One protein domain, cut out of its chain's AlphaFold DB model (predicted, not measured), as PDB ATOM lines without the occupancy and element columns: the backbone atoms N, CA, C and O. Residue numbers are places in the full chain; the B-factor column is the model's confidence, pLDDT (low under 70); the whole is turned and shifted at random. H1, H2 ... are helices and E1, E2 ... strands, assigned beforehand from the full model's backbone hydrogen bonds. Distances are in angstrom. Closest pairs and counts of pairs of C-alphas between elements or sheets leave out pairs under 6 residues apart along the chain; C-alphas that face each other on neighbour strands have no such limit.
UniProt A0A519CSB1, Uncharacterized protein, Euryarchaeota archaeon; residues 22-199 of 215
ATOM      1  N   LYS A  22      52.488 -18.215  24.448       94.75
ATOM      2  CA  LYS A  22      53.835 -18.610  24.890       94.75
ATOM      3  C   LYS A  22      54.303 -19.936  24.318       94.75
ATOM      4  O   LYS A  22      54.813 -20.791  25.056       94.75
ATOM      5  N   ASP A  23      54.129 -20.070  23.024       95.38
ATOM      6  CA  ASP A  23      54.329 -21.281  22.245       95.38
ATOM      7  C   ASP A  23      55.651 -21.269  21.440       95.38
ATOM      8  O   ASP A  23      55.960 -22.193  20.697       95.38
ATOM      9  N   GLY A  24      56.501 -20.264  21.651       95.25
ATOM     10  CA  GLY A  24      57.821 -20.157  21.037       95.25
ATOM     11  C   GLY A  24      58.895 -21.099  21.596       95.25
ATOM     12  O   GLY A  24      58.679 -21.972  22.443       95.25
ATOM     13  N   ASN A  25      60.124 -20.889  21.126       94.81
ATOM     14  CA  ASN A  25      61.274 -21.733  21.433       94.81
ATOM     15  C   ASN A  25      61.920 -21.418  22.799       94.81
ATOM     16  O   ASN A  25      61.659 -20.410  23.457       94.81
ATOM     17  N   TRP A  26      62.828 -22.294  23.234       93.50
ATOM     18  CA  TRP A  26      63.653 -22.114  24.425       93.50
ATOM     19  C   TRP A  26      65.137 -22.338  24.105       93.50
ATOM     20  O   TRP A  26      65.572 -23.469  23.872       93.50
ATOM     21  N   ASP A  27      65.958 -21.285  24.189       91.19
ATOM     22  CA  ASP A  27      67.416 -21.410  24.090       91.19
ATOM     23  C   ASP A  27      67.998 -21.906  25.419       91.19
ATOM     24  O   ASP A  27      68.201 -21.152  26.374       91.19
ATOM     25  N   CYS A  28      68.296 -23.205  25.472       93.31
ATOM     26  CA  CYS A  28      68.942 -23.858  26.610       93.31
ATOM     27  C   CYS A  28      70.467 -24.041  26.441       93.31
ATOM     28  O   CYS A  28      71.077 -24.840  27.159       93.31
ATOM     29  N   SER A  29      71.108 -23.357  25.485       90.94
ATOM     30  CA  SER A  29      72.551 -23.497  25.219       90.94
ATOM     31  C   SER A  29      73.444 -22.844  26.292       90.94
ATOM     32  O   SER A  29      74.635 -23.162  26.402       90.94
ATOM     33  N   GLY A  30      72.870 -21.945  27.099       85.31
ATOM     34  CA  GLY A  30      73.533 -21.191  28.160       85.31
ATOM     35  C   GLY A  30      73.404 -21.785  29.570       85.31
ATOM     36  O   GLY A  30      73.250 -22.986  29.786       85.31
ATOM     37  N   ALA A  31      73.514 -20.918  30.583       83.25
ATOM     38  CA  ALA A  31      73.300 -21.275  31.988       83.25
ATOM     39  C   ALA A  31      71.825 -21.069  32.374       83.25
ATOM     40  O   ALA A  31      71.503 -20.184  33.163       83.25
ATOM     41  N   GLY A  32      70.941 -21.882  31.799       90.31
ATOM     42  CA  GLY A  32      69.489 -21.743  31.912       90.31
ATOM     43  C   GLY A  32      68.819 -21.978  30.562       90.31
ATOM     44  O   GLY A  32      69.510 -22.291  29.598       90.31
ATOM     45  N   CYS A  33      67.496 -21.839  30.529       94.56
ATOM     46  CA  CYS A  33      66.725 -21.767  29.294       94.56
ATOM     47  C   CYS A  33      66.089 -20.382  29.227       94.56
ATOM     48  O   CYS A  33      65.342 -20.015  30.142       94.56
ATOM     49  N   ASP A  34      66.416 -19.630  28.183       94.75
ATOM     50  CA  ASP A  34      65.827 -18.328  27.902       94.75
ATOM     51  C   ASP A  34      64.732 -18.503  26.845       94.75
ATOM     52  O   ASP A  34      64.922 -19.199  25.851       94.75
ATOM     53  N   TYR A  35      63.563 -17.916  27.097       94.62
ATOM     54  CA  TYR A  35      62.427 -18.009  26.185       94.62
ATOM     55  C   TYR A  35      62.646 -17.135  24.946       94.62
ATOM     56  O   TYR A  35      62.981 -15.953  25.081       94.62
ATOM     57  N   GLU A  36      62.411 -17.709  23.771       94.75
ATOM     58  CA  GLU A  36      62.439 -17.052  22.468       94.75
ATOM     59  C   GLU A  36      61.005 -16.968  21.921       94.75
ATOM     60  O   GLU A  36      60.456 -17.990  21.518       94.75
ATOM     61  N   PRO A  37      60.384 -15.774  21.920       94.88
ATOM     62  CA  PRO A  37      58.984 -15.628  21.535       94.88
ATOM     63  C   PRO A  37      58.683 -16.047  20.096       94.88
ATOM     64  O   PRO A  37      59.462 -15.726  19.192       94.88
ATOM     65  N   TYR A  38      57.511 -16.645  19.890       96.31
ATOM     66  CA  TYR A  38      56.864 -16.741  18.586       96.31
ATOM     67  C   TYR A  38      55.819 -15.636  18.527       96.31
ATOM     68  O   TYR A  38      54.753 -15.697  19.116       96.31
ATOM     69  N   THR A  39      56.219 -14.495  17.976       95.00
ATOM     70  CA  THR A  39      55.380 -13.294  18.065       95.00
ATOM     71  C   THR A  39      54.178 -13.361  17.124       95.00
ATOM     72  O   THR A  39      54.287 -13.946  16.054       95.00
ATOM     73  N   ASN A  40      53.120 -12.596  17.404       93.44
ATOM     74  CA  ASN A  40      51.970 -12.424  16.507       93.44
ATOM     75  C   ASN A  40      52.375 -12.101  15.048       93.44
ATOM     76  O   ASN A  40      51.665 -12.439  14.107       93.44
ATOM     77  N   PHE A  41      53.490 -11.384  14.831       93.75
ATOM     78  CA  PHE A  41      54.022 -11.157  13.480       93.75
ATOM     79  C   PHE A  41      54.502 -12.455  12.829       93.75
ATOM     80  O   PHE A  41      54.257 -12.674  11.649       93.75
ATOM     81  N   GLN A  42      55.236 -13.270  13.574       95.38
ATOM     82  CA  GLN A  42      55.759 -14.538  13.094       95.38
ATOM     83  C   GLN A  42      54.648 -15.554  12.863       95.38
ATOM     84  O   GLN A  42      54.665 -16.192  11.819       95.38
ATOM     85  N   GLU A  43      53.674 -15.637  13.763       94.25
ATOM     86  CA  GLU A  43      52.483 -16.476  13.617       94.25
ATOM     87  C   GLU A  43      51.695 -16.129  12.360       94.25
ATOM     88  O   GLU A  43      51.472 -16.984  11.507       94.25
ATOM     89  N   PHE A  44      51.393 -14.839  12.159       91.88
ATOM     90  CA  PHE A  44      50.605 -14.379  11.010       91.88
ATOM     91  C   PHE A  44      51.257 -14.676   9.645       91.88
ATOM     92  O   PHE A  44      50.609 -14.704   8.599       91.88
ATOM     93  N   PHE A  45      52.579 -14.840   9.619       92.94
ATOM     94  CA  PHE A  45      53.308 -15.207   8.405       92.94
ATOM     95  C   PHE A  45      53.856 -16.635   8.443       92.94
ATOM     96  O   PHE A  45      54.545 -17.015   7.500       92.94
ATOM     97  N   ALA A  46      53.560 -17.384   9.507       93.19
ATOM     98  CA  ALA A  46      54.140 -18.674   9.839       93.19
ATOM     99  C   ALA A  46      55.666 -18.719   9.598       93.19
ATOM    100  O   ALA A  46      56.138 -19.412   8.702       93.19
ATOM    101  N   ILE A  47      56.425 -17.936  10.381       93.81
ATOM    102  CA  ILE A  47      57.888 -17.769  10.261       93.81
ATOM    103  C   ILE A  47      58.608 -18.163  11.556       93.81
ATOM    104  O   ILE A  47      58.480 -17.464  12.567       93.81
ATOM    105  N   THR A  48      59.500 -19.152  11.513       94.25
ATOM    106  CA  THR A  48      60.433 -19.423  12.627       94.25
ATOM    107  C   THR A  48      61.861 -18.974  12.346       94.25
ATOM    108  O   THR A  48      62.653 -18.842  13.284       94.25
ATOM    109  N   ASP A  49      62.188 -18.630  11.093       92.88
ATOM    110  CA  ASP A  49      63.488 -18.060  10.747       92.88
ATOM    111  C   ASP A  49      63.779 -16.789  11.569       92.88
ATOM    112  O   ASP A  49      63.215 -15.704  11.372       92.88
ATOM    113  N   LYS A  50      64.748 -16.921  12.479       89.88
ATOM    114  CA  LYS A  50      65.244 -15.854  13.355       89.88
ATOM    115  C   LYS A  50      65.690 -14.596  12.591       89.88
ATOM    116  O   LYS A  50      65.677 -13.498  13.157       89.88
ATOM    117  N   ASP A  51      66.084 -14.732  11.323       92.94
ATOM    118  CA  ASP A  51      66.544 -13.635  10.471       92.94
ATOM    119  C   ASP A  51      65.372 -12.888   9.789       92.94
ATOM    120  O   ASP A  51      65.590 -11.852   9.149       92.94
ATOM    121  N   LEU A  52      64.126 -13.344   9.983       94.56
ATOM    122  CA  LEU A  52      62.894 -12.772   9.420       94.56
ATOM    123  C   LEU A  52      61.862 -12.328  10.474       94.56
ATOM    124  O   LEU A  52      60.777 -11.894  10.114       94.56
ATOM    125  N   THR A  53      62.222 -12.293  11.758       92.88
ATOM    126  CA  THR A  53      61.347 -12.014  12.927       92.88
ATOM    127  C   THR A  53      60.704 -10.619  13.014       92.88
ATOM    128  O   THR A  53      60.030 -10.297  13.989       92.88
ATOM    129  N   SER A  54      60.924  -9.724  12.046       92.69
ATOM    130  CA  SER A  54      60.288  -8.399  12.053       92.69
ATOM    131  C   SER A  54      60.217  -7.768  10.663       92.69
ATOM    132  O   SER A  54      61.067  -8.049   9.810       92.69
ATOM    133  N   PRO A  55      59.333  -6.772  10.442       92.12
ATOM    134  CA  PRO A  55      59.270  -6.047   9.171       92.12
ATOM    135  C   PRO A  55      60.599  -5.400   8.752       92.12
ATOM    136  O   PRO A  55      60.863  -5.200   7.566       92.12
ATOM    137  N   ASN A  56      61.442  -5.011   9.714       92.69
ATOM    138  CA  ASN A  56      62.759  -4.459   9.405       92.69
ATOM    139  C   ASN A  56      63.759  -5.549   9.000       92.69
ATOM    140  O   ASN A  56      64.531  -5.321   8.073       92.69
ATOM    141  N   ALA A  57      63.725  -6.707   9.663       94.75
ATOM    142  CA  ALA A  57      64.559  -7.855   9.321       94.75
ATOM    143  C   ALA A  57      64.239  -8.360   7.903       94.75
ATOM    144  O   ALA A  57      65.133  -8.415   7.061       94.75
ATOM    145  N   VAL A  58      62.951  -8.533   7.584       95.44
ATOM    146  CA  VAL A  58      62.470  -8.910   6.242       95.44
ATOM    147  C   VAL A  58      62.975  -7.955   5.157       95.44
ATOM    148  O   VAL A  58      63.506  -8.384   4.138       95.44
ATOM    149  N   ARG A  59      62.875  -6.636   5.363       94.12
ATOM    150  CA  ARG A  59      63.357  -5.661   4.364       94.12
ATOM    151  C   ARG A  59      64.876  -5.678   4.172       94.12
ATOM    152  O   ARG A  59      65.361  -5.216   3.140       94.12
ATOM    153  N   LEU A  60      65.627  -6.158   5.161       94.81
ATOM    154  CA  LEU A  60      67.087  -6.249   5.119       94.81
ATOM    155  C   LEU A  60      67.595  -7.620   4.650       94.81
ATOM    156  O   LEU A  60      68.769  -7.713   4.295       94.81
ATOM    157  N   SER A  61      66.738  -8.646   4.593       95.38
ATOM    158  CA  SER A  61      67.116 -10.007   4.183       95.38
ATOM    159  C   SER A  61      67.490 -10.109   2.700       95.38
ATOM    160  O   SER A  61      68.215 -11.013   2.292       95.38
ATOM    161  N   GLY A  62      67.025  -9.161   1.878       94.75
ATOM    162  CA  GLY A  62      67.210  -9.196   0.428       94.75
ATOM    163  C   GLY A  62      66.269 -10.168  -0.287       94.75
ATOM    164  O   GLY A  62      66.497 -10.458  -1.460       94.75
ATOM    165  N   MET A  63      65.223 -10.648   0.396       95.19
ATOM    166  CA  MET A  63      64.191 -11.508  -0.178       95.19
ATOM    167  C   MET A  63      63.533 -10.859  -1.407       95.19
ATOM    168  O   MET A  63      63.315  -9.642  -1.473       95.19
ATOM    169  N   VAL A  64      63.225 -11.690  -2.402       96.19
ATOM    170  CA  VAL A  64      62.669 -11.276  -3.692       96.19
ATOM    171  C   VAL A  64      61.450 -12.133  -4.000       96.19
ATOM    172  O   VAL A  64      61.522 -13.353  -3.916       96.19
ATOM    173  N   TYR A  65      60.370 -11.503  -4.447       97.06
ATOM    174  CA  TYR A  65      59.176 -12.175  -4.944       97.06
ATOM    175  C   TYR A  65      58.896 -11.729  -6.378       97.06
ATOM    176  O   TYR A  65      58.833 -10.532  -6.678       97.06
ATOM    177  N   GLN A  66      58.800 -12.694  -7.296       95.69
ATOM    178  CA  GLN A  66      58.575 -12.454  -8.731       95.69
ATOM    179  C   GLN A  66      59.520 -11.393  -9.337       95.69
ATOM    180  O   GLN A  66      59.123 -10.532 -10.123       95.69
ATOM    181  N   GLY A  67      60.797 -11.439  -8.946       94.94
ATOM    182  CA  GLY A  67      61.841 -10.536  -9.442       94.94
ATOM    183  C   GLY A  67      61.867  -9.141  -8.808       94.94
ATOM    184  O   GLY A  67      62.718  -8.338  -9.189       94.94
ATOM    185  N   ASN A  68      60.992  -8.848  -7.840       96.31
ATOM    186  CA  ASN A  68      60.971  -7.581  -7.108       96.31
ATOM    187  C   ASN A  68      61.347  -7.783  -5.631       96.31
ATOM    188  O   ASN A  68      60.939  -8.785  -5.046       96.31
ATOM    189  N   PRO A  69      62.088  -6.851  -5.005       96.56
ATOM    190  CA  PRO A  69      62.365  -6.916  -3.572       96.56
ATOM    191  C   PRO A  69      61.079  -6.940  -2.733       96.56
ATOM    192  O   PRO A  69      60.111  -6.249  -3.068       96.56
ATOM    193  N   VAL A  70      61.095  -7.691  -1.630       97.06
ATOM    194  CA  VAL A  70      60.006  -7.711  -0.645       97.06
ATOM    195  C   VAL A  70      60.022  -6.416   0.171       97.06
ATOM    196  O   VAL A  70      60.979  -6.104   0.880       97.06
ATOM    197  N   THR A  71      58.949  -5.638   0.051       94.12
ATOM    198  CA  THR A  71      58.751  -4.346   0.731       94.12
ATOM    199  C   THR A  71      57.389  -4.222   1.411       94.12
ATOM    200  O   THR A  71      57.265  -3.464   2.372       94.12
ATOM    201  N   GLU A  72      56.406  -4.993   0.948       92.81
ATOM    202  CA  GLU A  72      55.022  -5.015   1.413       92.81
ATOM    203  C   GLU A  72      54.653  -6.411   1.939       92.81
ATOM    204  O   GLU A  72      55.238  -7.415   1.531       92.81
ATOM    205  N   TRP A  73      53.641  -6.480   2.805       89.69
ATOM    206  CA  TRP A  73      53.201  -7.718   3.461       89.69
ATOM    207  C   TRP A  73      52.762  -8.810   2.470       89.69
ATOM    208  O   TRP A  73      53.147  -9.963   2.616       89.69
ATOM    209  N   TRP A  74      52.039  -8.450   1.406       92.12
ATOM    210  CA  TRP A  74      51.579  -9.412   0.398       92.12
ATOM    211  C   TRP A  74      52.745 -10.000  -0.410       92.12
ATOM    212  O   TRP A  74      52.654 -11.116  -0.914       92.12
ATOM    213  N   GLN A  75      53.860  -9.264  -0.530       96.06
ATOM    214  CA  GLN A  75      55.077  -9.775  -1.166       96.06
ATOM    215  C   GLN A  75      55.796 -10.765  -0.255       96.06
ATOM    216  O   GLN A  75      56.366 -11.721  -0.765       96.06
ATOM    217  N   LEU A  76      55.776 -10.531   1.063       95.25
ATOM    218  CA  LEU A  76      56.314 -11.467   2.050       95.25
ATOM    219  C   LEU A  76      55.502 -12.766   2.043       95.25
ATOM    220  O   LEU A  76      56.082 -13.816   1.793       95.25
ATOM    221  N   ARG A  77      54.171 -12.681   2.192       93.94
ATOM    222  CA  ARG A  77      53.258 -13.840   2.113       93.94
ATOM    223  C   ARG A  77      53.466 -14.615   0.808       93.94
ATOM    224  O   ARG A  77      53.651 -15.825   0.824       93.94
ATOM    225  N   GLY A  78      53.543 -13.911  -0.325       94.88
ATOM    226  CA  GLY A  78      53.812 -14.535  -1.620       94.88
ATOM    227  C   GLY A  78      55.196 -15.183  -1.740       94.88
ATOM    228  O   GLY A  78      55.321 -16.214  -2.396       94.88
ATOM    229  N   ALA A  79      56.231 -14.602  -1.125       94.94
ATOM    230  CA  ALA A  79      57.579 -15.166  -1.125       94.94
ATOM    231  C   ALA A  79      57.668 -16.448  -0.293       94.94
ATOM    232  O   ALA A  79      58.249 -17.412  -0.774       94.94
ATOM    233  N   LEU A  80      57.092 -16.445   0.912       92.94
ATOM    234  CA  LEU A  80      57.119 -17.579   1.841       92.94
ATOM    235  C   LEU A  80      56.280 -18.746   1.320       92.94
ATOM    236  O   LEU A  80      56.755 -19.868   1.231       92.94
ATOM    237  N   LEU A  81      55.056 -18.458   0.875       93.06
ATOM    238  CA  LEU A  81      54.089 -19.479   0.465       93.06
ATOM    239  C   LEU A  81      54.133 -19.788  -1.036       93.06
ATOM    240  O   LEU A  81      53.304 -20.537  -1.548       93.06
ATOM    241  N   HIS A  82      55.069 -19.182  -1.771       93.75
ATOM    242  CA  HIS A  82      55.246 -19.378  -3.213       93.75
ATOM    243  C   HIS A  82      53.967 -19.106  -4.033       93.75
ATOM    244  O   HIS A  82      53.732 -19.734  -5.068       93.75
ATOM    245  N   ILE A  83      53.142 -18.145  -3.605       93.88
ATOM    246  CA  ILE A  83      51.857 -17.832  -4.252       93.88
ATOM    247  C   ILE A  83      52.080 -17.488  -5.734       93.88
ATOM    248  O   ILE A  83      52.985 -16.740  -6.107       93.88
ATOM    249  N   GLY A  84      51.274 -18.059  -6.625       92.75
ATOM    250  CA  GLY A  84      51.364 -17.844  -8.067       92.75
ATOM    251  C   GLY A  84      52.657 -18.347  -8.724       92.75
ATOM    252  O   GLY A  84      52.871 -18.070  -9.910       92.75
ATOM    253  N   LEU A  85      53.527 -19.053  -7.994       94.06
ATOM    254  CA  LEU A  85      54.702 -19.723  -8.546       94.06
ATOM    255  C   LEU A  85      54.347 -21.149  -8.993       94.06
ATOM    256  O   LEU A  85      53.292 -21.694  -8.681       94.06
ATOM    257  N   SER A  86      55.222 -21.771  -9.785       92.88
ATOM    258  CA  SER A  86      54.950 -23.091 -10.376       92.88
ATOM    259  C   SER A  86      54.865 -24.235  -9.362       92.88
ATOM    260  O   SER A  86      54.358 -25.301  -9.698       92.88
ATOM    261  N   ASP A  87      55.409 -24.028  -8.169       91.62
ATOM    262  CA  ASP A  87      55.521 -24.978  -7.065       91.62
ATOM    263  C   ASP A  87      54.616 -24.623  -5.875       91.62
ATOM    264  O   ASP A  87      54.676 -25.299  -4.854       91.62
ATOM    265  N   GLU A  88      53.719 -23.638  -6.014       90.75
ATOM    266  CA  GLU A  88      52.769 -23.225  -4.967       90.75
ATOM    267  C   GLU A  88      52.049 -24.424  -4.327       90.75
ATOM    268  O   GLU A  88      51.971 -24.536  -3.110       90.75
ATOM    269  N   SER A  89      51.587 -25.386  -5.134       86.12
ATOM    270  CA  SER A  89      50.863 -26.565  -4.636       86.12
ATOM    271  C   SER A  89      51.676 -27.460  -3.695       86.12
ATOM    272  O   SER A  89      51.100 -28.274  -2.979       86.12
ATOM    273  N   THR A  90      53.004 -27.377  -3.762       85.62
ATOM    274  CA  THR A  90      53.931 -28.205  -2.980       85.62
ATOM    275  C   THR A  90      54.706 -27.430  -1.930       85.62
ATOM    276  O   THR A  90      55.318 -28.089  -1.104       85.62
ATOM    277  N   SER A  91      54.677 -26.096  -1.963       88.81
ATOM    278  CA  SER A  91      55.423 -25.233  -1.037       88.81
ATOM    279  C   SER A  91      54.505 -24.410  -0.126       88.81
ATOM    280  O   SER A  91      54.937 -23.962   0.924       88.81
ATOM    281  N   ASN A  92      53.234 -24.208  -0.492       92.25
ATOM    282  CA  ASN A  92      52.286 -23.459   0.330       92.25
ATOM    283  C   ASN A  92      51.706 -24.334   1.457       92.25
ATOM    284  O   ASN A  92      50.675 -24.991   1.273       92.25
ATOM    285  N   TYR A  93      52.365 -24.349   2.614       90.38
ATOM    286  CA  TYR A  93      51.931 -25.083   3.811       90.38
ATOM    287  C   TYR A  93      50.717 -24.480   4.515       90.38
ATOM    288  O   TYR A  93      49.994 -25.210   5.178       90.38
ATOM    289  N   LEU A  94      50.365 -23.224   4.225       93.94
ATOM    290  CA  LEU A  94      49.129 -22.604   4.713       93.94
ATOM    291  C   LEU A  94      47.915 -22.819   3.795       93.94
ATOM    292  O   LEU A  94      46.824 -22.316   4.063       93.94
ATOM    293  N   LYS A  95      48.062 -23.567   2.696       93.75
ATOM    294  CA  LYS A  95      46.946 -23.861   1.791       93.75
ATOM    295  C   LYS A  95      45.889 -24.735   2.480       93.75
ATOM    296  O   LYS A  95      46.198 -25.854   2.894       93.75
ATOM    297  N   MET A  96      44.637 -24.275   2.466       95.50
ATOM    298  CA  MET A  96      43.547 -24.904   3.211       95.50
ATOM    299  C   MET A  96      42.859 -26.051   2.466       95.50
ATOM    300  O   MET A  96      42.631 -27.092   3.077       95.50
ATOM    301  N   ASP A  97      42.552 -25.914   1.168       93.69
ATOM    302  CA  ASP A  97      41.846 -26.956   0.412       93.69
ATOM    303  C   ASP A  97      42.688 -28.215   0.160       93.69
ATOM    304  O   ASP A  97      43.867 -28.162  -0.208       93.69
ATOM    305  N   GLN A  98      42.031 -29.374   0.251       93.56
ATOM    306  CA  GLN A  98      42.597 -30.643  -0.200       93.56
ATOM    307  C   GLN A  98      42.753 -30.643  -1.730       93.56
ATOM    308  O   GLN A  98      41.770 -30.698  -2.473       93.56
ATOM    309  N   SER A  99      43.997 -30.686  -2.220       88.12
ATOM    310  CA  SER A  99      44.291 -30.518  -3.654       88.12
ATOM    311  C   SER A  99      43.800 -31.685  -4.521       88.12
ATOM    312  O   SER A  99      43.490 -31.520  -5.702       88.12
ATOM    313  N   HIS A 100      43.764 -32.894  -3.959       87.75
ATOM    314  CA  HIS A 100      43.189 -34.093  -4.571       87.75
ATOM    315  C   HIS A 100      42.841 -35.122  -3.489       87.75
ATOM    316  O   HIS A 100      43.389 -35.081  -2.399       87.75
ATOM    317  N   GLY A 101      42.012 -36.128  -3.782       86.94
ATOM    318  CA  GLY A 101      41.514 -37.077  -2.762       86.94
ATOM    319  C   GLY A 101      42.547 -38.002  -2.087       86.94
ATOM    320  O   GLY A 101      42.158 -38.895  -1.345       86.94
ATOM    321  N   ALA A 102      43.838 -37.833  -2.370       88.62
ATOM    322  CA  ALA A 102      44.947 -38.510  -1.686       88.62
ATOM    323  C   ALA A 102      45.919 -37.514  -1.026       88.62
ATOM    324  O   ALA A 102      46.912 -37.931  -0.442       88.62
ATOM    325  N   ASP A 103      45.658 -36.215  -1.176       89.38
ATOM    326  CA  ASP A 103      46.378 -35.149  -0.498       89.38
ATOM    327  C   ASP A 103      45.908 -35.150   0.953       89.38
ATOM    328  O   ASP A 103      44.715 -35.008   1.219       89.38
ATOM    329  N   ILE A 104      46.823 -35.395   1.879       87.06
ATOM    330  CA  ILE A 104      46.539 -35.337   3.317       87.06
ATOM    331  C   ILE A 104      46.848 -33.956   3.897       87.06
ATOM    332  O   ILE A 104      46.538 -33.706   5.052       87.06
ATOM    333  N   ARG A 105      47.449 -33.070   3.096       91.31
ATOM    334  CA  ARG A 105      47.906 -31.747   3.508       91.31
ATOM    335  C   ARG A 105      46.802 -30.763   3.176       91.31
ATOM    336  O   ARG A 105      46.656 -30.327   2.033       91.31
ATOM    337  N   TYR A 106      45.956 -30.502   4.149       94.00
ATOM    338  CA  TYR A 106      44.856 -29.554   4.072       94.00
ATOM    339  C   TYR A 106      44.528 -29.120   5.488       94.00
ATOM    340  O   TYR A 106      44.786 -29.869   6.424       94.00
ATOM    341  N   ALA A 107      43.934 -27.948   5.641       95.88
ATOM    342  CA  ALA A 107      43.627 -27.453   6.967       95.88
ATOM    343  C   ALA A 107      42.571 -28.349   7.644       95.88
ATOM    344  O   ALA A 107      41.558 -28.708   7.030       95.88
ATOM    345  N   TYR A 108      42.814 -28.758   8.882       96.25
ATOM    346  CA  TYR A 108      41.954 -29.646   9.650       96.25
ATOM    347  C   TYR A 108      42.111 -29.320  11.135       96.25
ATOM    348  O   TYR A 108      43.076 -29.746  11.743       96.25
ATOM    349  N   VAL A 109      41.176 -28.555  11.698       96.94
ATOM    350  CA  VAL A 109      41.219 -28.113  13.103       96.94
ATOM    351  C   VAL A 109      40.151 -28.858  13.886       96.94
ATOM    352  O   VAL A 109      38.971 -28.860  13.494       96.94
ATOM    353  N   VAL A 110      40.558 -29.483  14.985       95.88
ATOM    354  CA  VAL A 110      39.703 -30.305  15.838       95.88
ATOM    355  C   VAL A 110      39.797 -29.815  17.275       95.88
ATOM    356  O   VAL A 110      40.863 -29.746  17.864       95.88
ATOM    357  N   ASP A 111      38.647 -29.530  17.870       94.94
ATOM    358  CA  ASP A 111      38.532 -29.401  19.317       94.94
ATOM    359  C   ASP A 111      38.286 -30.805  19.885       94.94
ATOM    360  O   ASP A 111      37.147 -31.276  19.939       94.94
ATOM    361  N   ASP A 112      39.373 -31.506  20.218       91.06
ATOM    362  CA  ASP A 112      39.370 -32.926  20.609       91.06
ATOM    363  C   ASP A 112      38.901 -33.185  22.047       91.06
ATOM    364  O   ASP A 112      38.728 -34.326  22.452       91.06
ATOM    365  N   LYS A 113      38.704 -32.128  22.848       92.56
ATOM    366  CA  LYS A 113      38.228 -32.199  24.245       92.56
ATOM    367  C   LYS A 113      39.072 -33.046  25.202       92.56
ATOM    368  O   LYS A 113      38.698 -33.154  26.383       92.56
ATOM    369  N   ASP A 114      40.220 -33.570  24.786       90.38
ATOM    370  CA  ASP A 114      41.072 -34.343  25.665       90.38
ATOM    371  C   ASP A 114      41.621 -33.438  26.770       90.38
ATOM    372  O   ASP A 114      41.938 -32.259  26.619       90.38
ATOM    373  N   THR A 115      41.733 -34.007  27.966       89.75
ATOM    374  CA  THR A 115      42.282 -33.295  29.135       89.75
ATOM    375  C   THR A 115      43.721 -33.699  29.428       89.75
ATOM    376  O   THR A 115      44.326 -33.229  30.398       89.75
ATOM    377  N   ASN A 116      44.258 -34.629  28.639       85.50
ATOM    378  CA  ASN A 116      45.566 -35.223  28.832       85.50
ATOM    379  C   ASN A 116      46.081 -35.774  27.506       85.50
ATOM    380  O   ASN A 116      45.482 -36.703  26.982       85.50
ATOM    381  N   PHE A 117      47.261 -35.317  27.097       85.25
ATOM    382  CA  PHE A 117      48.015 -35.801  25.941       85.25
ATOM    383  C   PHE A 117      48.016 -37.331  25.756       85.25
ATOM    384  O   PHE A 117      48.032 -37.846  24.645       85.25
ATOM    385  N   LEU A 118      48.039 -38.091  26.857       86.06
ATOM    386  CA  LEU A 118      48.126 -39.557  26.842       86.06
ATOM    387  C   LEU A 118      46.774 -40.271  26.697       86.06
ATOM    388  O   LEU A 118      46.746 -41.505  26.642       86.06
ATOM    389  N   LEU A 119      45.662 -39.545  26.740       85.25
ATOM    390  CA  LEU A 119      44.311 -40.084  26.642       85.25
ATOM    391  C   LEU A 119      43.679 -39.501  25.388       85.25
ATOM    392  O   LEU A 119      43.465 -38.304  25.358       85.25
ATOM    393  N   LEU A 120      43.400 -40.358  24.404       87.44
ATOM    394  CA  LEU A 120      42.684 -39.974  23.192       87.44
ATOM    395  C   LEU A 120      41.239 -40.465  23.277       87.44
ATOM    396  O   LEU A 120      41.017 -41.686  23.320       87.44
ATOM    397  N   ASP A 121      40.279 -39.545  23.268       88.62
ATOM    398  CA  ASP A 121      38.848 -39.832  23.186       88.62
ATOM    399  C   ASP A 121      38.209 -39.185  21.954       88.62
ATOM    400  O   ASP A 121      37.582 -38.144  22.024       88.62
ATOM    401  N   SER A 122      38.234 -39.879  20.815       90.06
ATOM    402  CA  SER A 122      37.611 -39.349  19.594       90.06
ATOM    403  C   SER A 122      36.075 -39.356  19.585       90.06
ATOM    404  O   SER A 122      35.447 -39.209  18.530       90.06
ATOM    405  N   SER A 123      35.427 -39.633  20.723       93.19
ATOM    406  CA  SER A 123      33.967 -39.701  20.802       93.19
ATOM    407  C   SER A 123      33.294 -38.342  20.992       93.19
ATOM    408  O   SER A 123      32.093 -38.238  20.703       93.19
ATOM    409  N   ASP A 124      34.039 -37.324  21.426       94.06
ATOM    410  CA  ASP A 124      33.578 -35.946  21.586       94.06
ATOM    411  C   ASP A 124      34.353 -34.899  20.765       94.06
ATOM    412  O   ASP A 124      33.998 -33.722  20.854       94.06
ATOM    413  N   ASP A 125      35.264 -35.330  19.882       94.25
ATOM    414  CA  ASP A 125      35.905 -34.490  18.858       94.25
ATOM    415  C   ASP A 125      34.893 -33.633  18.080       94.25
ATOM    416  O   ASP A 125      33.947 -34.136  17.449       94.25
ATOM    417  N   GLU A 126      35.144 -32.325  18.039       96.44
ATOM    418  CA  GLU A 126      34.411 -31.377  17.207       96.44
ATOM    419  C   GLU A 126      35.312 -30.821  16.101       96.44
ATOM    420  O   GLU A 126      36.321 -30.174  16.351       96.44
ATOM    421  N   ILE A 127      34.923 -31.048  14.846       96.44
ATOM    422  CA  ILE A 127      35.652 -30.515  13.689       96.44
ATOM    423  C   ILE A 127      35.211 -29.073  13.469       96.44
ATOM    424  O   ILE A 127      34.064 -28.836  13.073       96.44
ATOM    425  N   LEU A 128      36.129 -28.138  13.694       97.25
ATOM    426  CA  LEU A 128      35.898 -26.704  13.532       97.25
ATOM    427  C   LEU A 128      36.174 -26.253  12.100       97.25
ATOM    428  O   LEU A 128      35.398 -25.480  11.536       97.25
ATOM    429  N   LEU A 129      37.239 -26.790  11.502       97.44
ATOM    430  CA  LEU A 129      37.688 -26.458  10.157       97.44
ATOM    431  C   LEU A 129      38.106 -27.730   9.422       97.44
ATOM    432  O   LEU A 129      38.779 -28.585   9.992       97.44
ATOM    433  N   ALA A 130      37.700 -27.883   8.157       97.12
ATOM    434  CA  ALA A 130      38.145 -29.012   7.341       97.12
ATOM    435  C   ALA A 130      38.201 -28.704   5.838       97.12
ATOM    436  O   ALA A 130      37.170 -28.581   5.175       97.12
ATOM    437  N   GLY A 131      39.406 -28.720   5.270       96.62
ATOM    438  CA  GLY A 131      39.675 -28.500   3.847       96.62
ATOM    439  C   GLY A 131      39.288 -29.648   2.912       96.62
ATOM    440  O   GLY A 131      39.291 -29.504   1.687       96.62
ATOM    441  N   ASN A 132      38.915 -30.802   3.469       96.38
ATOM    442  CA  ASN A 132      38.332 -31.929   2.734       96.38
ATOM    443  C   ASN A 132      36.790 -31.941   2.766       96.38
ATOM    444  O   ASN A 132      36.167 -32.887   2.274       96.38
ATOM    445  N   ARG A 133      36.172 -30.909   3.350       96.94
ATOM    446  CA  ARG A 133      34.722 -30.703   3.411       96.94
ATOM    447  C   ARG A 133      34.391 -29.321   2.877       96.94
ATOM    448  O   ARG A 133      35.216 -28.418   2.912       96.94
ATOM    449  N   THR A 134      33.167 -29.173   2.395       97.06
ATOM    450  CA  THR A 134      32.671 -27.898   1.887       97.06
ATOM    451  C   THR A 134      31.759 -27.269   2.932       97.06
ATOM    452  O   THR A 134      30.867 -27.948   3.454       97.06
ATOM    453  N   ASP A 135      31.968 -25.989   3.235       96.81
ATOM    454  CA  ASP A 135      31.071 -25.227   4.097       96.81
ATOM    455  C   ASP A 135      29.658 -25.195   3.502       96.81
ATOM    456  O   ASP A 135      29.471 -25.215   2.288       96.81
ATOM    457  N   LEU A 136      28.630 -25.169   4.350       94.75
ATOM    458  CA  LEU A 136      27.244 -25.096   3.877       94.75
ATOM    459  C   LEU A 136      26.882 -23.703   3.358       94.75
ATOM    460  O   LEU A 136      25.896 -23.556   2.626       94.75
ATOM    461  N   TRP A 137      27.631 -22.684   3.765       91.31
ATOM    462  CA  TRP A 137      27.500 -21.341   3.245       91.31
ATOM    463  C   TRP A 137      27.982 -21.297   1.792       91.31
ATOM    464  O   TRP A 137      29.075 -21.745   1.473       91.31
ATOM    465  N   ASP A 138      27.112 -20.819   0.901       88.06
ATOM    466  CA  ASP A 138      27.357 -20.720  -0.543       88.06
ATOM    467  C   ASP A 138      27.775 -22.031  -1.250       88.06
ATOM    468  O   ASP A 138      28.266 -22.008  -2.380       88.06
ATOM    469  N   ILE A 139      27.455 -23.197  -0.664       95.31
ATOM    470  CA  ILE A 139      27.684 -24.498  -1.307       95.31
ATOM    471  C   ILE A 139      26.945 -24.613  -2.645       95.31
ATOM    472  O   ILE A 139      25.714 -24.516  -2.732       95.31
ATOM    473  N   TYR A 140      27.692 -24.902  -3.707       96.25
ATOM    474  CA  TYR A 140      27.136 -25.083  -5.042       96.25
ATOM    475  C   TYR A 140      26.608 -26.514  -5.218       96.25
ATOM    476  O   TYR A 140      25.471 -26.735  -5.655       96.25
ATOM    477  N   TYR A 141      27.398 -27.510  -4.815       94.69
ATOM    478  CA  TYR A 141      27.059 -28.930  -4.863       94.69
ATOM    479  C   TYR A 141      26.485 -29.425  -3.532       94.69
ATOM    480  O   TYR A 141      27.017 -30.329  -2.898       94.69
ATOM    481  N   SER A 142      25.319 -28.899  -3.147       93.69
ATOM    482  CA  SER A 142      24.620 -29.237  -1.886       93.69
ATOM    483  C   SER A 142      24.418 -30.737  -1.581       93.69
ATOM    484  O   SER A 142      24.151 -31.101  -0.438       93.69
ATOM    485  N   GLY A 143      24.532 -31.627  -2.574       93.94
ATOM    486  CA  GLY A 143      24.480 -33.083  -2.389       93.94
ATOM    487  C   GLY A 143      25.789 -33.733  -1.919       93.94
ATOM    488  O   GLY A 143      25.779 -34.928  -1.623       93.94
ATOM    489  N   SER A 144      26.888 -32.976  -1.848       92.88
ATOM    490  CA  SER A 144      28.240 -33.471  -1.562       92.88
ATOM    491  C   SER A 144      28.989 -32.610  -0.525       92.88
ATOM    492  O   SER A 144      30.126 -32.237  -0.769       92.88
ATOM    493  N   PRO A 145      28.425 -32.307   0.660       93.56
ATOM    494  CA  PRO A 145      29.110 -31.457   1.649       93.56
ATOM    495  C   PRO A 145      30.402 -32.081   2.215       93.56
ATOM    496  O   PRO A 145      31.251 -31.387   2.757       93.56
ATOM    497  N   ASN A 146      30.575 -33.401   2.074       95.38
ATOM    498  CA  ASN A 146      31.741 -34.144   2.563       95.38
ATOM    499  C   ASN A 146      32.831 -34.320   1.489       95.38
ATOM    500  O   ASN A 146      33.488 -35.360   1.442       95.38
ATOM    501  N   THR A 147      32.953 -33.363   0.573       94.19
ATOM    502  CA  THR A 147      34.042 -33.302  -0.408       94.19
ATOM    503  C   THR A 147      34.764 -31.970  -0.296       94.19
ATOM    504  O   THR A 147      34.179 -31.000   0.181       94.19
ATOM    505  N   SER A 148      36.010 -31.921  -0.761       95.31
ATOM    506  CA  SER A 148      36.797 -30.689  -0.854       95.31
ATOM    507  C   SER A 148      36.061 -29.634  -1.693       95.31
ATOM    508  O   SER A 148      35.382 -30.010  -2.661       95.31
ATOM    509  N   PRO A 149      36.197 -28.342  -1.359       95.44
ATOM    510  CA  PRO A 149      35.497 -27.273  -2.056       95.44
ATOM    511  C   PRO A 149      35.953 -27.127  -3.507       95.44
ATOM    512  O   PRO A 149      37.139 -27.211  -3.841       95.44
ATOM    513  N   VAL A 150      35.011 -26.836  -4.401       94.75
ATOM    514  CA  VAL A 150      35.311 -26.463  -5.782       94.75
ATOM    515  C   VAL A 150      35.448 -24.940  -5.883       94.75
ATOM    516  O   VAL A 150      34.508 -24.226  -6.238       94.75
ATOM    517  N   ARG A 151      36.669 -24.430  -5.672       92.56
ATOM    518  CA  ARG A 151      36.995 -22.985  -5.696       92.56
ATOM    519  C   ARG A 151      36.436 -22.230  -6.911       92.56
ATOM    520  O   ARG A 151      35.935 -21.117  -6.803       92.56
ATOM    521  N   SER A 152      36.454 -22.853  -8.093       93.75
ATOM    522  CA  SER A 152      35.956 -22.236  -9.339       93.75
ATOM    523  C   SER A 152      34.456 -21.898  -9.361       93.75
ATOM    524  O   SER A 152      34.031 -21.130 -10.226       93.75
ATOM    525  N   VAL A 153      33.658 -22.463  -8.447       95.44
ATOM    526  CA  VAL A 153      32.229 -22.141  -8.285       95.44
ATOM    527  C   VAL A 153      31.939 -21.355  -7.002       95.44
ATOM    528  O   VAL A 153      30.775 -21.074  -6.733       95.44
ATOM    529  N   GLY A 154      32.984 -20.949  -6.271       94.19
ATOM    530  CA  GLY A 154      32.883 -20.141  -5.054       94.19
ATOM    531  C   GLY A 154      32.590 -20.931  -3.780       94.19
ATOM    532  O   GLY A 154      32.066 -20.342  -2.848       94.19
ATOM    533  N   GLU A 155      32.876 -22.235  -3.756       96.62
ATOM    534  CA  GLU A 155      32.791 -23.057  -2.541       96.62
ATOM    535  C   GLU A 155      34.012 -22.859  -1.641       96.62
ATOM    536  O   GLU A 155      35.115 -22.654  -2.151       96.62
ATOM    537  N   HIS A 156      33.813 -23.030  -0.331       96.75
ATOM    538  CA  HIS A 156      34.825 -22.864   0.716       96.75
ATOM    539  C   HIS A 156      34.992 -24.114   1.563       96.75
ATOM    540  O   HIS A 156      34.079 -24.930   1.682       96.75
ATOM    541  N   GLU A 157      36.159 -24.235   2.173       97.06
ATOM    542  CA  GLU A 157      36.469 -25.200   3.214       97.06
ATOM    543  C   GLU A 157      35.480 -25.030   4.367       97.06
ATOM    544  O   GLU A 157      35.114 -23.906   4.727       97.06
ATOM    545  N   LEU A 158      35.038 -26.140   4.961       97.69
ATOM    546  CA  LEU A 158      34.216 -26.079   6.168       97.69
ATOM    547  C   LEU A 158      34.934 -25.220   7.214       97.69
ATOM    548  O   LEU A 158      36.083 -25.517   7.527       97.69
ATOM    549  N   GLY A 159      34.266 -24.189   7.738       96.62
ATOM    550  CA  GLY A 159      34.845 -23.335   8.775       96.62
ATOM    551  C   GLY A 159      36.023 -22.468   8.318       96.62
ATOM    552  O   GLY A 159      36.770 -22.010   9.171       96.62
ATOM    553  N   TRP A 160      36.200 -22.222   7.012       96.12
ATOM    554  CA  TRP A 160      37.319 -21.441   6.448       96.12
ATOM    555  C   TRP A 160      37.649 -20.157   7.232       96.12
ATOM    556  O   TRP A 160      38.809 -19.882   7.514       96.12
ATOM    557  N   TYR A 161      36.618 -19.435   7.679       94.62
ATOM    558  CA  TYR A 161      36.712 -18.168   8.410       94.62
ATOM    559  C   TYR A 161      37.412 -18.251   9.776       94.62
ATOM    560  O   TYR A 161      37.585 -17.216  10.420       94.62
ATOM    561  N   TYR A 162      37.741 -19.451  10.265       94.50
ATOM    562  CA  TYR A 162      38.572 -19.613  11.459       94.50
ATOM    563  C   TYR A 162      40.004 -19.132  11.225       94.50
ATOM    564  O   TYR A 162      40.582 -18.541  12.129       94.50
ATOM    565  N   LEU A 163      40.543 -19.368  10.027       95.12
ATOM    566  CA  LEU A 163      41.951 -19.126   9.717       95.12
ATOM    567  C   LEU A 163      42.171 -18.306   8.441       95.12
ATOM    568  O   LEU A 163      43.205 -17.664   8.332       95.12
ATOM    569  N   ASP A 164      41.211 -18.273   7.513       95.12
ATOM    570  CA  ASP A 164      41.246 -17.427   6.312       95.12
ATOM    571  C   ASP A 164      40.358 -16.191   6.512       95.12
ATOM    572  O   ASP A 164      39.131 -16.283   6.652       95.12
ATOM    573  N   LEU A 165      40.983 -15.015   6.569       91.19
ATOM    574  CA  LEU A 165      40.326 -13.739   6.857       91.19
ATOM    575  C   LEU A 165      40.083 -12.908   5.590       91.19
ATOM    576  O   LEU A 165      39.222 -12.016   5.603       91.19
ATOM    577  N   ASP A 166      40.830 -13.166   4.513       91.88
ATOM    578  CA  ASP A 166      40.784 -12.419   3.256       91.88
ATOM    579  C   ASP A 166      40.120 -13.162   2.079       91.88
ATOM    580  O   ASP A 166      39.869 -12.551   1.030       91.88
ATOM    581  N   ASN A 167      39.667 -14.394   2.321       93.19
ATOM    582  CA  ASN A 167      38.928 -15.275   1.424       93.19
ATOM    583  C   ASN A 167      39.731 -15.655   0.170       93.19
ATOM    584  O   ASN A 167      39.261 -15.497  -0.969       93.19
ATOM    585  N   ASP A 168      40.960 -16.133   0.368       94.19
ATOM    586  CA  ASP A 168      41.835 -16.611  -0.704       94.19
ATOM    587  C   ASP A 168      42.177 -18.114  -0.643       94.19
ATOM    588  O   ASP A 168      42.847 -18.621  -1.562       94.19
ATOM    589  N   HIS A 169      41.585 -18.848   0.311       94.75
ATOM    590  CA  HIS A 169      41.781 -20.280   0.597       94.75
ATOM    591  C   HIS A 169      43.177 -20.633   1.138       94.75
ATOM    592  O   HIS A 169      43.677 -21.754   0.959       94.75
ATOM    593  N   ILE A 170      43.844 -19.663   1.751       95.44
ATOM    594  CA  ILE A 170      45.140 -19.816   2.403       95.44
ATOM    595  C   ILE A 170      44.982 -19.241   3.807       95.44
ATOM    596  O   ILE A 170      44.454 -18.151   3.942       95.44
ATOM    597  N   SER A 171      45.451 -19.955   4.828       95.44
ATOM    598  CA  SER A 171      45.432 -19.474   6.211       95.44
ATOM    599  C   SER A 171      46.270 -18.198   6.394       95.44
ATOM    600  O   SER A 171      47.279 -17.980   5.708       95.44
ATOM    601  N   GLU A 172      45.888 -17.394   7.382       92.69
ATOM    602  CA  GLU A 172      46.565 -16.184   7.838       92.69
ATOM    603  C   GLU A 172      47.579 -16.489   8.949       92.69
ATOM    604  O   GLU A 172      48.015 -15.568   9.630       92.69
ATOM    605  N   GLY A 173      47.954 -17.760   9.126       93.81
ATOM    606  CA  GLY A 173      48.931 -18.217  10.114       93.81
ATOM    607  C   GLY A 173      48.379 -19.266  11.079       93.81
ATOM    608  O   GLY A 173      47.414 -19.965  10.757       93.81
ATOM    609  N   SER A 174      49.016 -19.368  12.244       94.38
ATOM    610  CA  SER A 174      48.463 -19.986  13.455       94.38
ATOM    611  C   SER A 174      47.549 -19.005  14.211       94.38
ATOM    612  O   SER A 174      47.493 -17.812  13.890       94.38
ATOM    613  N   ASP A 175      46.791 -19.506  15.186       93.31
ATOM    614  CA  ASP A 175      45.994 -18.717  16.120       93.31
ATOM    615  C   ASP A 175      46.882 -18.162  17.251       93.31
ATOM    616  O   ASP A 175      47.191 -18.892  18.188       93.31
ATOM    617  N   PRO A 176      47.143 -16.841  17.285       92.38
ATOM    618  CA  PRO A 176      47.992 -16.192  18.288       92.38
ATOM    619  C   PRO A 176      47.404 -16.154  19.694       92.38
ATOM    620  O   PRO A 176      47.790 -15.335  20.522       92.38
ATOM    621  N   MET A 177      46.357 -16.919  19.971       90.88
ATOM    622  CA  MET A 177      45.785 -17.096  21.299       90.88
ATOM    623  C   MET A 177      45.880 -18.537  21.786       90.88
ATOM    624  O   MET A 177      45.449 -18.812  22.917       90.88
ATOM    625  N   ASN A 178      46.379 -19.436  20.948       93.69
ATOM    626  CA  ASN A 178      46.304 -20.859  21.151       93.69
ATOM    627  C   ASN A 178      47.570 -21.534  20.623       93.69
ATOM    628  O   ASN A 178      47.679 -21.772  19.436       93.69
ATOM    629  N   TRP A 179      48.423 -21.956  21.556       95.50
ATOM    630  CA  TRP A 179      49.720 -22.606  21.319       95.50
ATOM    631  C   TRP A 179      49.706 -23.867  20.429       95.50
ATOM    632  O   TRP A 179      50.770 -24.409  20.143       95.50
ATOM    633  N   ASP A 180      48.518 -24.379  20.123       94.81
ATOM    634  CA  ASP A 180      48.211 -25.601  19.383       94.81
ATOM    635  C   ASP A 180      46.946 -25.320  18.567       94.81
ATOM    636  O   ASP A 180      45.813 -25.501  19.038       94.81
ATOM    637  N   THR A 181      47.136 -24.735  17.391       96.12
ATOM    638  CA  THR A 181      46.058 -24.154  16.592       96.12
ATOM    639  C   THR A 181      45.095 -25.204  16.069       96.12
ATOM    640  O   THR A 181      43.879 -24.975  16.049       96.12
ATOM    641  N   ASP A 182      45.609 -26.352  15.643       94.62
ATOM    642  CA  ASP A 182      44.792 -27.415  15.081       94.62
ATOM    643  C   ASP A 182      44.258 -28.410  16.111       94.62
ATOM    644  O   ASP A 182      43.286 -29.115  15.812       94.62
ATOM    645  N   GLY A 183      44.813 -28.372  17.324       93.62
ATOM    646  CA  GLY A 183      44.398 -29.143  18.474       93.62
ATOM    647  C   GLY A 183      45.115 -30.478  18.592       93.62
ATOM    648  O   GLY A 183      44.657 -31.307  19.362       93.62
ATOM    649  N   ASP A 184      46.173 -30.792  17.849       91.75
ATOM    650  CA  ASP A 184      46.813 -32.107  17.918       91.75
ATOM    651  C   ASP A 184      47.815 -32.293  19.070       91.75
ATOM    652  O   ASP A 184      48.292 -33.411  19.301       91.75
ATOM    653  N   TRP A 185      48.009 -31.260  19.890       91.75
ATOM    654  CA  TRP A 185      48.950 -31.150  21.007       91.75
ATOM    655  C   TRP A 185      50.423 -31.078  20.599       91.75
ATOM    656  O   TRP A 185      51.312 -31.304  21.442       91.75
ATOM    657  N   MET A 186      50.705 -30.768  19.342       92.19
ATOM    658  CA  MET A 186      51.970 -30.190  18.933       92.19
ATOM    659  C   MET A 186      51.931 -28.673  19.131       92.19
ATOM    660  O   MET A 186      50.882 -28.085  19.348       92.19
ATOM    661  N   VAL A 187      53.108 -28.060  19.237       94.69
ATOM    662  CA  VAL A 187      53.197 -26.609  19.434       94.69
ATOM    663  C   VAL A 187      53.420 -25.984  18.071       94.69
ATOM    664  O   VAL A 187      54.368 -26.402  17.395       94.69
ATOM    665  N   ASP A 188      52.642 -24.962  17.725       95.75
ATOM    666  CA  ASP A 188      52.627 -24.376  16.381       95.75
ATOM    667  C   ASP A 188      54.030 -23.970  15.901       95.75
ATOM    668  O   ASP A 188      54.429 -24.263  14.769       95.75
ATOM    669  N   TRP A 189      54.839 -23.365  16.783       96.06
ATOM    670  CA  TRP A 189      56.225 -23.010  16.461       96.06
ATOM    671  C   TRP A 189      57.055 -24.211  15.985       96.06
ATOM    672  O   TRP A 189      57.823 -24.083  15.033       96.06
ATOM    673  N   PHE A 190      56.942 -25.378  16.632       94.56
ATOM    674  CA  PHE A 190      57.731 -26.554  16.243       94.56
ATOM    675  C   PHE A 190      57.306 -27.104  14.888       94.56
ATOM    676  O   PHE A 190      58.156 -27.595  14.151       94.56
ATOM    677  N   GLU A 191      56.023 -27.010  14.567       94.19
ATOM    678  CA  GLU A 191      55.487 -27.485  13.297       94.19
ATOM    679  C   GLU A 191      55.932 -26.598  12.143       94.19
ATOM    680  O   GLU A 191      56.526 -27.079  11.182       94.19
ATOM    681  N   VAL A 192      55.773 -25.280  12.288       93.94
ATOM    682  CA  VAL A 192      56.262 -24.326  11.286       93.94
ATOM    683  C   VAL A 192      57.775 -24.448  11.102       93.94
ATOM    684  O   VAL A 192      58.265 -24.345   9.979       93.94
ATOM    685  N   HIS A 193      58.524 -24.680  12.183       93.62
ATOM    686  CA  HIS A 193      59.968 -24.874  12.098       93.62
ATOM    687  C   HIS A 193      60.353 -26.121  11.291       93.62
ATOM    688  O   HIS A 193      61.305 -26.064  10.516       93.62
ATOM    689  N   ASP A 194      59.621 -27.225  11.457       90.75
ATOM    690  CA  ASP A 194      59.857 -28.477  10.729       90.75
ATOM    691  C   ASP A 194      59.574 -28.305   9.224       90.75
ATOM    692  O   ASP A 194      60.452 -28.590   8.404       90.75
ATOM    693  N   ASP A 195      58.422 -27.711   8.876       86.69
ATOM    694  CA  ASP A 195      58.041 -27.380   7.492       86.69
ATOM    695  C   ASP A 195      59.067 -26.412   6.832       86.69
ATOM    696  O   ASP A 195      59.394 -26.541   5.644       86.69
ATOM    697  N   GLU A 196      59.616 -25.433   7.574       89.38
ATOM    698  CA  GLU A 196      60.679 -24.529   7.084       89.38
ATOM    699  C   GLU A 196      62.022 -25.256   6.851       89.38
ATOM    700  O   GLU A 196      62.749 -24.922   5.904       89.38
ATOM    701  N   ASP A 197      62.367 -26.233   7.695       88.25
ATOM    702  CA  ASP A 197      63.646 -26.950   7.663       88.25
ATOM    703  C   ASP A 197      63.717 -27.990   6.533       88.25
ATOM    704  O   ASP A 197      64.768 -28.140   5.884       88.25
ATOM    705  N   ASP A 198      62.630 -28.722   6.280       83.81
ATOM    706  CA  ASP A 198      62.599 -29.791   5.279       83.81
ATOM    707  C   ASP A 198      61.964 -29.379   3.935       83.81
ATOM    708  O   ASP A 198      62.243 -29.999   2.894       83.81
ATOM    709  N   GLY A 199      61.206 -28.276   3.931       80.31
ATOM    710  CA  GLY A 199      60.526 -27.723   2.764       80.31
ATOM    711  C   GLY A 199      59.416 -28.624   2.220       80.31
ATOM    712  O   GLY A 199      59.074 -28.533   1.032       80.31
TER     713      GLY A 199
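Overview. This is residues 22 to 199 of the 215 residues of an uncharacterized protein of Euryarchaeota archaeon (UniProt A0A519CSB1). What shape is it? With little regular structure, it is a flat slab mostly of loops: hairpin E1-E2 and the short helices H1, H2, H3 and H5 in one half, hairpin E3-E4 in the other, and H4 near the middle of the length between them. What is printed? 178 residues run E1 E2 H1 H2 H3 H4 E3 E4 H5, class mixed, only 54 in named elements. It is compact, radius of gyration of the C-alphas 17.7 A, spanning 57 by 47 by 25 A; both sheets are antiparallel.

Along the chain. Where are the elements? E1 is residues 25 to 27, from C-alpha 25 at (61.274, -21.733, 21.433); E2 34 to 36; H1 40 to 44; H2 55 to 61; H3 73 to 80; H4 88 to 91; E3 108 to 111. What comes last? E4, 126 to 134, 15.8 A, bends by 98 degrees at residue 131. H5, 188 to 198, 15.9 A, ends at C-alpha 198 (62.599, -29.791, 5.279).

Arrangement. Which strands pair? N 25 and O 36 of hairpin E1-E2, and N 109 and O 129 of hairpin E3-E4, are each 2.9 A apart. Do helices touch? H2 and H3 are close but not clearly touching, closest C-alphas Val 58 and Leu 76, 7.9 A. Every O i to N i+4 pair is within hydrogen-bond range in H1, H2, H3 and H5; H4 is too short.

Size, cuts and confidence. How large? The farthest C-alphas, Ala 31 and Gly 143, are 60.9 A apart. Any breaks? The printed part has no cut, and no printed residue is under 70 in pLDDT. Links H2 to H3, H4 to E3, E3 to E4 and E4 to H5 are long.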